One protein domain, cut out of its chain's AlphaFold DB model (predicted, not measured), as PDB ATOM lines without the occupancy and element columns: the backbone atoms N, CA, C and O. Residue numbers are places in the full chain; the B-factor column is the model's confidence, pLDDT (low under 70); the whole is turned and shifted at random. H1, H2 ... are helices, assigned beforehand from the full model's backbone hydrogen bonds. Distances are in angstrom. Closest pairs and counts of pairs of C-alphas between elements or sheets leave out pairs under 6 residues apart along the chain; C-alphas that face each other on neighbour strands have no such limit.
ATOM      1  N   GLU A  68     104.760 138.670 115.702       80.81
ATOM      2  CA  GLU A  68     105.891 139.477 115.227       80.81
ATOM      3  C   GLU A  68     106.279 139.082 113.799       80.81
ATOM      4  O   GLU A  68     106.408 139.953 112.942       80.81
ATOM      5  N   GLU A  69     106.362 137.780 113.524       82.75
ATOM      6  CA  GLU A  69     106.632 137.259 112.181       82.75
ATOM      7  C   GLU A  69     105.494 137.589 111.202       82.75
ATOM      8  O   GLU A  69     105.765 137.945 110.062       82.75
ATOM      9  N   GLU A  70     104.226 137.555 111.626       83.19
ATOM     10  CA  GLU A  70     103.089 137.994 110.794       83.19
ATOM     11  C   GLU A  70     103.242 139.448 110.332       83.19
ATOM     12  O   GLU A  70     103.092 139.748 109.148       83.19
ATOM     13  N   LEU A  71     103.585 140.353 111.254       85.31
ATOM     14  CA  LEU A  71     103.792 141.766 110.936       85.31
ATOM     15  C   LEU A  71     104.970 141.965 109.974       85.31
ATOM     16  O   LEU A  71     104.923 142.847 109.114       85.31
ATOM     17  N   GLU A  72     106.018 141.151 110.097       85.50
ATOM     18  CA  GLU A  72     107.157 141.173 109.180       85.50
ATOM     19  C   GLU A  72     106.761 140.684 107.778       85.50
ATOM     20  O   GLU A  72     107.074 141.347 106.784       85.50
ATOM     21  N   ILE A  73     106.011 139.579 107.704       87.88
ATOM     22  CA  ILE A  73     105.470 138.999 106.466       87.88
ATOM     23  C   ILE A  73     104.573 140.007 105.736       87.88
ATOM     24  O   ILE A  73     104.633 140.115 104.511       87.88
ATOM     25  N   GLU A  74     103.748 140.762 106.461       85.88
ATOM     26  CA  GLU A  74     102.857 141.767 105.874       85.88
ATOM     27  C   GLU A  74     103.595 143.051 105.463       85.88
ATOM     28  O   GLU A  74     103.313 143.622 104.405       85.88
ATOM     29  N   GLY A  75     104.539 143.519 106.283       87.00
ATOM     30  CA  GLY A  75     105.212 144.803 106.086       87.00
ATOM     31  C   GLY A  75     106.375 144.758 105.094       87.00
ATOM     32  O   GLY A  75     106.506 145.647 104.248       87.00
ATOM     33  N   ALA A  76     107.232 143.741 105.197       86.56
ATOM     34  CA  ALA A  76     108.487 143.637 104.455       86.56
ATOM     35  C   ALA A  76     108.831 142.175 104.073       86.56
ATOM     36  O   ALA A  76     109.922 141.693 104.387       86.56
ATOM     37  N   PRO A  77     107.945 141.467 103.345       86.56
ATOM     38  CA  PRO A  77     108.093 140.036 103.034       86.56
ATOM     39  C   PRO A  77     109.406 139.658 102.324       86.56
ATOM     40  O   PRO A  77     109.944 138.566 102.507       86.56
ATOM     41  N   GLU A  78     109.953 140.547 101.497       83.81
ATOM     42  CA  GLU A  78     111.232 140.380 100.793       83.81
ATOM     43  C   GLU A  78     112.453 140.349 101.723       83.81
ATOM     44  O   GLU A  78     113.528 139.917 101.305       83.81
ATOM     45  N   HIS A  79     112.287 140.794 102.968       82.44
ATOM     46  CA  HIS A  79     113.343 140.886 103.969       82.44
ATOM     47  C   HIS A  79     113.231 139.835 105.073       82.44
ATOM     48  O   HIS A  79     114.199 139.674 105.813       82.44
ATOM     49  N   CYS A  80     112.131 139.071 105.121       85.62
ATOM     50  CA  CYS A  80     111.980 137.969 106.066       85.62
ATOM     51  C   CYS A  80     113.161 137.002 105.962       85.62
ATOM     52  O   CYS A  80     113.489 136.506 104.873       85.62
ATOM     53  N   ASN A  81     113.807 136.730 107.091       85.06
ATOM     54  CA  ASN A  81     114.899 135.774 107.130       85.06
ATOM     55  C   ASN A  81     114.351 134.357 107.342       85.06
ATOM     56  O   ASN A  81     113.927 134.010 108.439       85.06
ATOM     57  N   LEU A  82     114.389 133.537 106.292       85.19
ATOM     58  CA  LEU A  82     113.935 132.142 106.309       85.19
ATOM     59  C   LEU A  82     115.110 131.151 106.274       85.19
ATOM     60  O   LEU A  82     114.918 129.990 105.908       85.19
ATOM     61  N   GLU A  83     116.320 131.614 106.606       80.12
ATOM     62  CA  GLU A  83     117.607 130.931 106.428       80.12
ATOM     63  C   GLU A  83     117.549 129.400 106.523       80.12
ATOM     64  O   GLU A  83     117.462 128.814 107.600       80.12
ATOM     65  N   GLN A  84     117.620 128.752 105.352       61.41
ATOM     66  CA  GLN A  84     117.698 127.295 105.170       61.41
ATOM     67  C   GLN A  84     116.645 126.467 105.921       61.41
ATOM     68  O   GLN A  84     116.827 125.254 106.109       61.41
ATOM     69  N   THR A  85     115.545 127.099 106.312       75.38
ATOM     70  CA  THR A  85     114.416 126.425 106.935       75.38
ATOM     71  C   THR A  85     113.662 125.574 105.905       75.38
ATOM     72  O   THR A  85     113.968 125.563 104.709       75.38
ATOM     73  N   MET A  86     112.723 124.769 106.405       83.81
ATOM     74  CA  MET A  86     111.719 124.062 105.605       83.81
ATOM     75  C   MET A  86     110.376 124.797 105.716       83.81
ATOM     76  O   MET A  86     109.334 124.151 105.834       83.81
ATOM     77  N   PHE A  87     110.389 126.129 105.794       87.25
ATOM     78  CA  PHE A  87     109.256 126.954 106.200       87.25
ATOM     79  C   PHE A  87     108.030 126.702 105.325       87.25
ATOM     80  O   PHE A  87     106.989 126.308 105.845       87.25
ATOM     81  N   TYR A  88     108.154 126.816 103.998       87.81
ATOM     82  CA  TYR A  88     107.005 126.639 103.102       87.81
ATOM     83  C   TYR A  88     106.425 125.224 103.151       87.81
ATOM     84  O   TYR A  88     105.207 125.064 103.227       87.81
ATOM     85  N   ASN A  89     107.273 124.191 103.195       86.75
ATOM     86  CA  ASN A  89     106.796 122.811 103.329       86.75
ATOM     87  C   ASN A  89     106.127 122.575 104.684       86.75
ATOM     88  O   ASN A  89     105.110 121.888 104.760       86.75
ATOM     89  N   THR A  90     106.662 123.176 105.749       85.25
ATOM     90  CA  THR A  90     106.056 123.113 107.082       85.25
ATOM     91  C   THR A  90     104.683 123.777 107.062       85.25
ATOM     92  O   THR A  90     103.721 123.185 107.541       85.25
ATOM     93  N   VAL A  91     104.551 124.953 106.443       86.88
ATOM     94  CA  VAL A  91     103.273 125.666 106.280       86.88
ATOM     95  C   VAL A  91     102.260 124.828 105.501       86.88
ATOM     96  O   VAL A  91     101.104 124.757 105.900       86.88
ATOM     97  N   ILE A  92     102.670 124.152 104.423       85.56
ATOM     98  CA  ILE A  92     101.778 123.275 103.647       85.56
ATOM     99  C   ILE A  92     101.259 122.124 104.516       85.56
ATOM    100  O   ILE A  92     100.046 121.973 104.657       85.56
ATOM    101  N   LYS A  93     102.161 121.365 105.151       82.94
ATOM    102  CA  LYS A  93     101.795 120.210 105.988       82.94
ATOM    103  C   LYS A  93     100.927 120.598 107.186       82.94
ATOM    104  O   LYS A  93      99.985 119.909 107.565       82.94
ATOM    105  N   THR A  94     101.219 121.738 107.793       82.56
ATOM    106  CA  THR A  94     100.473 122.219 108.963       82.56
ATOM    107  C   THR A  94      99.145 122.870 108.584       82.56
ATOM    108  O   THR A  94      98.191 122.793 109.358       82.56
ATOM    109  N   ALA A  95      99.022 123.430 107.376       82.44
ATOM    110  CA  ALA A  95      97.743 123.863 106.825       82.44
ATOM    111  C   ALA A  95      96.810 122.679 106.524       82.44
ATOM    112  O   ALA A  95      95.608 122.793 106.759       82.44
ATOM    113  N   GLU A  96      97.336 121.544 106.046       79.25
ATOM    114  CA  GLU A  96      96.554 120.302 105.884       79.25
ATOM    115  C   GLU A  96      96.000 119.811 107.229       79.25
ATOM    116  O   GLU A  96      94.842 119.402 107.312       79.25
ATOM    117  N   ALA A  97      96.785 119.965 108.296       77.62
ATOM    118  CA  ALA A  97      96.389 119.648 109.665       77.62
ATOM    119  C   ALA A  97      95.578 120.761 110.375       77.62
ATOM    120  O   ALA A  97      95.344 120.672 111.579       77.62
ATOM    121  N   GLN A  98      95.149 121.806 109.652       79.50
ATOM    122  CA  GLN A  98      94.349 122.936 110.161       79.50
ATOM    123  C   GLN A  98      94.989 123.715 111.330       79.50
ATOM    124  O   GLN A  98      94.291 124.319 112.143       79.50
ATOM    125  N   LEU A  99      96.322 123.734 111.411       79.88
ATOM    126  CA  LEU A  99      97.066 124.461 112.451       79.88
ATOM    127  C   LEU A  99      97.332 125.930 112.122       79.88
ATOM    128  O   LEU A  99      97.750 126.691 112.992       79.88
ATOM    129  N   ILE A 100      97.153 126.309 110.859       81.56
ATOM    130  CA  ILE A 100      97.378 127.663 110.356       81.56
ATOM    131  C   ILE A 100      96.035 128.245 109.934       81.56
ATOM    132  O   ILE A 100      95.251 127.586 109.246       81.56
ATOM    133  N   GLN A 101      95.784 129.493 110.325       83.94
ATOM    134  CA  GLN A 101      94.573 130.203 109.933       83.94
ATOM    135  C   GLN A 101      94.580 130.502 108.423       83.94
ATOM    136  O   GLN A 101      95.638 130.772 107.849       83.94
ATOM    137  N   PRO A 102      93.415 130.519 107.750       84.88
ATOM    138  CA  PRO A 102      93.339 130.820 106.318       84.88
ATOM    139  C   PRO A 102      94.010 132.146 105.922       84.88
ATOM    140  O   PRO A 102      94.647 132.228 104.877       84.88
ATOM    141  N   GLU A 103      93.907 133.162 106.778       84.62
ATOM    142  CA  GLU A 103      94.498 134.491 106.577       84.62
ATOM    143  C   GLU A 103      96.032 134.436 106.586       84.62
ATOM    144  O   GLU A 103      96.673 134.910 105.648       84.62
ATOM    145  N   GLN A 104      96.617 133.756 107.581       84.69
ATOM    146  CA  GLN A 104      98.063 133.516 107.665       84.69
ATOM    147  C   GLN A 104      98.575 132.772 106.425       84.69
ATOM    148  O   GLN A 104      99.616 133.112 105.863       84.69
ATOM    149  N   LYS A 105      97.824 131.768 105.957       85.88
ATOM    150  CA  LYS A 105      98.173 131.003 104.755       85.88
ATOM    151  C   LYS A 105      98.234 131.890 103.508       85.88
ATOM    152  O   LYS A 105      99.177 131.770 102.723       85.88
ATOM    153  N   GLU A 106      97.252 132.767 103.309       87.75
ATOM    154  CA  GLU A 106      97.257 133.687 102.167       87.75
ATOM    155  C   GLU A 106      98.368 134.743 102.284       87.75
ATOM    156  O   GLU A 106      99.021 135.034 101.280       87.75
ATOM    157  N   ALA A 107      98.669 135.238 103.490       88.56
ATOM    158  CA  ALA A 107      99.796 136.145 103.723       88.56
ATOM    159  C   ALA A 107     101.144 135.496 103.357       88.56
ATOM    160  O   ALA A 107     101.930 136.063 102.594       88.56
ATOM    161  N   ILE A 108     101.380 134.258 103.803       90.19
ATOM    162  CA  ILE A 108     102.599 133.495 103.482       90.19
ATOM    163  C   ILE A 108     102.716 133.237 101.976       90.19
ATOM    164  O   ILE A 108     103.800 133.339 101.397       90.19
ATOM    165  N   LYS A 109     101.603 132.933 101.307       89.38
ATOM    166  CA  LYS A 109     101.567 132.742  99.852       89.38
ATOM    167  C   LYS A 109     101.882 134.036  99.097       89.38
ATOM    168  O   LYS A 109     102.629 134.001  98.117       89.38
ATOM    169  N   ALA A 110     101.343 135.167  99.548       89.94
ATOM    170  CA  ALA A 110     101.652 136.480  98.989       89.94
ATOM    171  C   ALA A 110     103.138 136.833  99.175       89.94
ATOM    172  O   ALA A 110     103.787 137.269  98.219       89.94
ATOM    173  N   MET A 111     103.696 136.556 100.360       91.69
ATOM    174  CA  MET A 111     105.129 136.682 100.630       91.69
ATOM    175  C   MET A 111     105.955 135.835  99.660       91.69
ATOM    176  O   MET A 111     106.837 136.379  98.996       91.69
ATOM    177  N   HIS A 112     105.656 134.537  99.537       90.75
ATOM    178  CA  HIS A 112     106.391 133.631  98.651       90.75
ATOM    179  C   HIS A 112     106.426 134.157  97.212       90.75
ATOM    180  O   HIS A 112     107.490 134.251  96.600       90.75
ATOM    181  N   MET A 113     105.271 134.587  96.692       88.25
ATOM    182  CA  MET A 113     105.173 135.149  95.345       88.25
ATOM    183  C   MET A 113     106.039 136.404  95.184       88.25
ATOM    184  O   MET A 113     106.801 136.517  94.221       88.25
ATOM    185  N   LYS A 114     105.963 137.345  96.134       88.75
ATOM    186  CA  LYS A 114     106.750 138.583  96.086       88.75
ATOM    187  C   LYS A 114     108.253 138.296  96.146       88.75
ATOM    188  O   LYS A 114     109.012 138.870  95.366       88.75
ATOM    189  N   ARG A 115     108.679 137.370  97.007       88.81
ATOM    190  CA  ARG A 115     110.082 136.955  97.153       88.81
ATOM    191  C   ARG A 115     110.629 136.293  95.894       88.81
ATOM    192  O   ARG A 115     111.711 136.664  95.446       88.81
ATOM    193  N   VAL A 116     109.873 135.388  95.270       84.56
ATOM    194  CA  VAL A 116     110.268 134.748  94.002       84.56
ATOM    195  C   VAL A 116     110.398 135.779  92.878       84.56
ATOM    196  O   VAL A 116     111.384 135.754  92.140       84.56
ATOM    197  N   LEU A 117     109.462 136.730  92.772       83.75
ATOM    198  CA  LEU A 117     109.530 137.807  91.778       83.75
ATOM    199  C   LEU A 117     110.787 138.669  91.965       83.75
ATOM    200  O   LEU A 117     111.547 138.857  91.014       83.75
ATOM    201  N   VAL A 118     111.059 139.134  93.187       83.31
ATOM    202  CA  VAL A 118     112.268 139.922  93.491       83.31
ATOM    203  C   VAL A 118     113.542 139.105  93.244       83.31
ATOM    204  O   VAL A 118     114.490 139.609  92.645       83.31
ATOM    205  N   GLY A 119     113.565 137.835  93.653       78.81
ATOM    206  CA  GLY A 119     114.700 136.937  93.443       78.81
ATOM    207  C   GLY A 119     114.992 136.682  91.961       78.81
ATOM    208  O   GLY A 119     116.151 136.691  91.553       78.81
ATOM    209  N   SER A 120     113.956 136.540  91.128       77.00
ATOM    210  CA  SER A 120     114.109 136.337  89.679       77.00
ATOM    211  C   SER A 120     114.719 137.543  88.949       77.00
ATOM    212  O   SER A 120     115.441 137.379  87.969       77.00
ATOM    213  N   GLN A 121     114.518 138.760  89.460       76.19
ATOM    214  CA  GLN A 121     115.187 139.963  88.943       76.19
ATOM    215  C   GLN A 121     116.685 139.997  89.287       76.19
ATOM    216  O   GLN A 121     117.441 140.750  88.678       76.19
ATOM    217  N   ARG A 122     117.117 139.176  90.251       71.81
ATOM    218  CA  ARG A 122     118.481 139.120  90.793       71.81
ATOM    219  C   ARG A 122     119.167 137.783  90.508       71.81
ATOM    220  O   ARG A 122     120.043 137.363  91.258       71.81
ATOM    221  N   LEU A 123     118.815 137.108  89.410       65.44
ATOM    222  CA  LEU A 123     119.397 135.812  89.024       65.44
ATOM    223  C   LEU A 123     120.935 135.838  88.826       65.44
ATOM    224  O   LEU A 123     121.527 134.777  88.667       65.44
ATOM    225  N   GLY A 124     121.599 136.997  88.899       59.38
ATOM    226  CA  GLY A 124     123.063 137.135  88.928       59.38
ATOM    227  C   GLY A 124     123.704 137.327  90.315       59.38
ATOM    228  O   GLY A 124     124.922 137.210  90.417       59.38
ATOM    229  N   ASP A 125     122.926 137.589  91.373       65.69
ATOM    230  CA  ASP A 125     123.450 137.892  92.712       65.69
ATOM    231  C   ASP A 125     123.537 136.630  93.583       65.69
ATOM    232  O   ASP A 125     122.605 135.827  93.643       65.69
ATOM    233  N   ALA A 126     124.664 136.450  94.277       56.72
ATOM    234  CA  ALA A 126     125.018 135.210  94.977       56.72
ATOM    235  C   ALA A 126     124.384 135.034  96.373       56.72
ATOM    236  O   ALA A 126     124.594 134.003  97.018       56.72
ATOM    237  N   THR A 127     123.632 136.010  96.880       65.44
ATOM    238  CA  THR A 127     123.183 135.977  98.280       65.44
ATOM    239  C   THR A 127     121.857 135.228  98.422       65.44
ATOM    240  O   THR A 127     120.785 135.811  98.305       65.44
ATOM    241  N   GLU A 128     121.941 133.923  98.692       70.19
ATOM    242  CA  GLU A 128     120.792 133.019  98.911       70.19
ATOM    243  C   GLU A 128     120.579 132.620 100.380       70.19
ATOM    244  O   GLU A 128     119.612 131.932 100.697       70.19
ATOM    245  N   ALA A 129     121.484 133.008 101.283       74.69
ATOM    246  CA  ALA A 129     121.535 132.454 102.639       74.69
ATOM    247  C   ALA A 129     120.252 132.692 103.454       74.69
ATOM    248  O   ALA A 129     119.835 131.796 104.171       74.69
ATOM    249  N   TYR A 130     119.592 133.841 103.279       81.56
ATOM    250  CA  TYR A 130     118.364 134.221 103.996       81.56
ATOM    251  C   TYR A 130     117.075 133.617 103.404       81.56
ATOM    252  O   TYR A 130     115.971 133.902 103.876       81.56
ATOM    253  N   LEU A 131     117.196 132.838 102.326       86.00
ATOM    254  CA  LEU A 131     116.069 132.220 101.638       86.00
ATOM    255  C   LEU A 131     115.731 130.855 102.240       86.00
ATOM    256  O   LEU A 131     116.608 130.132 102.725       86.00
ATOM    257  N   ASP A 132     114.461 130.486 102.116       89.25
ATOM    258  CA  ASP A 132     114.005 129.124 102.385       89.25
ATOM    259  C   ASP A 132     114.606 128.140 101.364       89.25
ATOM    260  O   ASP A 132     114.942 128.509 100.234       89.25
ATOM    261  N   ARG A 133     114.716 126.857 101.726       86.19
ATOM    262  CA  ARG A 133     115.259 125.834 100.818       86.19
ATOM    263  C   ARG A 133     114.483 125.693  99.508       86.19
ATOM    264  O   ARG A 133     115.111 125.418  98.486       86.19
ATOM    265  N   GLU A 134     113.161 125.866  99.503       86.25
ATOM    266  CA  GLU A 134     112.379 125.838  98.258       86.25
ATOM    267  C   GLU A 134     112.712 127.025  97.350       86.25
ATOM    268  O   GLU A 134     112.910 126.848  96.148       86.25
ATOM    269  N   GLU A 135     112.869 128.225  97.913       87.06
ATOM    270  CA  GLU A 135     113.262 129.422  97.155       87.06
ATOM    271  C   GLU A 135     114.638 129.258  96.513       87.06
ATOM    272  O   GLU A 135     114.815 129.566  95.333       87.06
ATOM    273  N   GLN A 136     115.606 128.730  97.268       86.62
ATOM    274  CA  GLN A 136     116.942 128.449  96.744       86.62
ATOM    275  C   GLN A 136     116.883 127.476  95.564       86.62
ATOM    276  O   GLN A 136     117.547 127.688  94.552       86.62
ATOM    277  N   ASP A 137     116.080 126.417  95.668       86.62
ATOM    278  CA  ASP A 137     115.971 125.401  94.622       86.62
ATOM    279  C   ASP A 137     115.313 125.970  93.349       86.62
ATOM    280  O   ASP A 137     115.801 125.739  92.239       86.62
ATOM    281  N   ILE A 138     114.265 126.793  93.500       86.31
ATOM    282  CA  ILE A 138     113.609 127.512  92.395       86.31
ATOM    283  C   ILE A 138     114.595 128.460  91.703       86.31
ATOM    284  O   ILE A 138     114.736 128.411  90.478       86.31
ATOM    285  N   LEU A 139     115.311 129.297  92.461       85.94
ATOM    286  CA  LEU A 139     116.252 130.267  91.896       85.94
ATOM    287  C   LEU A 139     117.443 129.584  91.222       85.94
ATOM    288  O   LEU A 139     117.818 129.979  90.118       85.94
ATOM    289  N   ARG A 140     118.004 128.525  91.819       85.81
ATOM    290  CA  ARG A 140     119.095 127.747  91.207       85.81
ATOM    291  C   ARG A 140     118.677 127.146  89.875       85.81
ATOM    292  O   ARG A 140     119.405 127.288  88.895       85.81
ATOM    293  N   ARG A 141     117.496 126.527  89.811       86.00
ATOM    294  CA  ARG A 141     116.948 125.992  88.553       86.00
ATOM    295  C   ARG A 141     116.695 127.105  87.539       86.00
ATOM    296  O   ARG A 141     117.050 126.947  86.374       86.00
ATOM    297  N   GLY A 142     116.170 128.246  87.987       84.62
ATOM    298  CA  GLY A 142     115.993 129.441  87.162       84.62
ATOM    299  C   GLY A 142     117.306 129.947  86.558       84.62
ATOM    300  O   GLY A 142     117.363 130.216  85.361       84.62
ATOM    301  N   ARG A 143     118.395 130.001  87.339       83.00
ATOM    302  CA  ARG A 143     119.732 130.391  86.850       83.00
ATOM    303  C   ARG A 143     120.300 129.406  85.842       83.00
ATOM    304  O   ARG A 143     120.892 129.829  84.852       83.00
ATOM    305  N   VAL A 144     120.142 128.104  86.077       84.19
ATOM    306  CA  VAL A 144     120.560 127.078  85.110       84.19
ATOM    307  C   VAL A 144     119.795 127.254  83.794       84.19
ATOM    308  O   VAL A 144     120.418 127.269  82.738       84.19
ATOM    309  N   GLY A 145     118.478 127.479  83.845       82.81
ATOM    310  CA  GLY A 145     117.677 127.800  82.656       82.81
ATOM    311  C   GLY A 145     118.170 129.058  81.934       82.81
ATOM    312  O   GLY A 145     118.469 129.014  80.747       82.81
ATOM    313  N   TRP A 146     118.368 130.155  82.669       78.88
ATOM    314  CA  TRP A 146     118.853 131.427  82.120       78.88
ATOM    315  C   TRP A 146     120.239 131.316  81.470       78.88
ATOM    316  O   TRP A 146     120.470 131.820  80.375       78.88
ATOM    317  N   SER A 147     121.174 130.642  82.142       78.19
ATOM    318  CA  SER A 147     122.550 130.470  81.658       78.19
ATOM    319  C   SER A 147     122.673 129.483  80.494       78.19
ATOM    320  O   SER A 147     123.635 129.573  79.735       78.19
ATOM    321  N   SER A 148     121.715 128.567  80.331       77.75
ATOM    322  CA  SER A 148     121.702 127.599  79.227       77.75
ATOM    323  C   SER A 148     121.082 128.140  77.933       77.75
ATOM    324  O   SER A 148     121.216 127.488  76.899       77.75
ATOM    325  N   GLY A 149     120.485 129.339  77.950       60.81
ATOM    326  CA  GLY A 149     120.004 130.028  76.744       60.81
ATOM    327  C   GLY A 149     118.829 129.345  76.037       60.81
ATOM    328  O   GLY A 149     118.658 129.554  74.835       60.81
TER     329      GLY A 149
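AT A GLANCE: This is residues 68 to 149 of the 150 residues of an uncharacterized protein of Nematocida displodere (UniProt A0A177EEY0). What is the shape? The longest helix, H3, is the middle of an elongated helical body; short H1 crosses it on one side, while H2 and H4 lie along the other, H4 running beyond H3's end. What builds it? The 82 residues, all helix by class, have four named helices, H1 to H4 in order; the whole is compact, radius of gyration of the C-alphas 13.5 A, spans 42 by 25 by 18 A.

IN THESE COORDINATES: Where is H3? Residues 102 to 120, 27.2 A, from C-alpha 102 at (93.339, 130.820, 106.318). And the others? H1 is residues 68 to 75, 10.6 A; H2 87 to 96, 14.3 A; H4 133 to 148, 22.6 A, ending at C-alpha 148 (121.702, 127.599, 79.227).

HOW THE PARTS SIT: What touches H3? H1 touches residues 104 to 111 alone, closest C-alphas Ile 73 and Met 111, 6.3 A, at a steep tilt of 58 degrees. H4, with residues 135 to 142 alone, touches residues 116 to 120 alone, closest C-alphas Ser 120 and Leu 139, 6.8 A. And H2? It is close to H3 but not clearly touching, closest C-alphas Ala 95 and Lys 105, 7.4 A. Are the backbones hydrogen-bonded? In H1, H2, H3 and H4 every O i to N i+4 pair is within hydrogen-bond range.

THE WHOLE: How large is it? The farthest C-alphas, Leu 99 and Gly 149, are 42.8 A apart; the printed part has no cut. Which links are long? H1 to H2 and H3 to H4. Where is pLDDT under 70? At residues 84, 123 to 127 and 149.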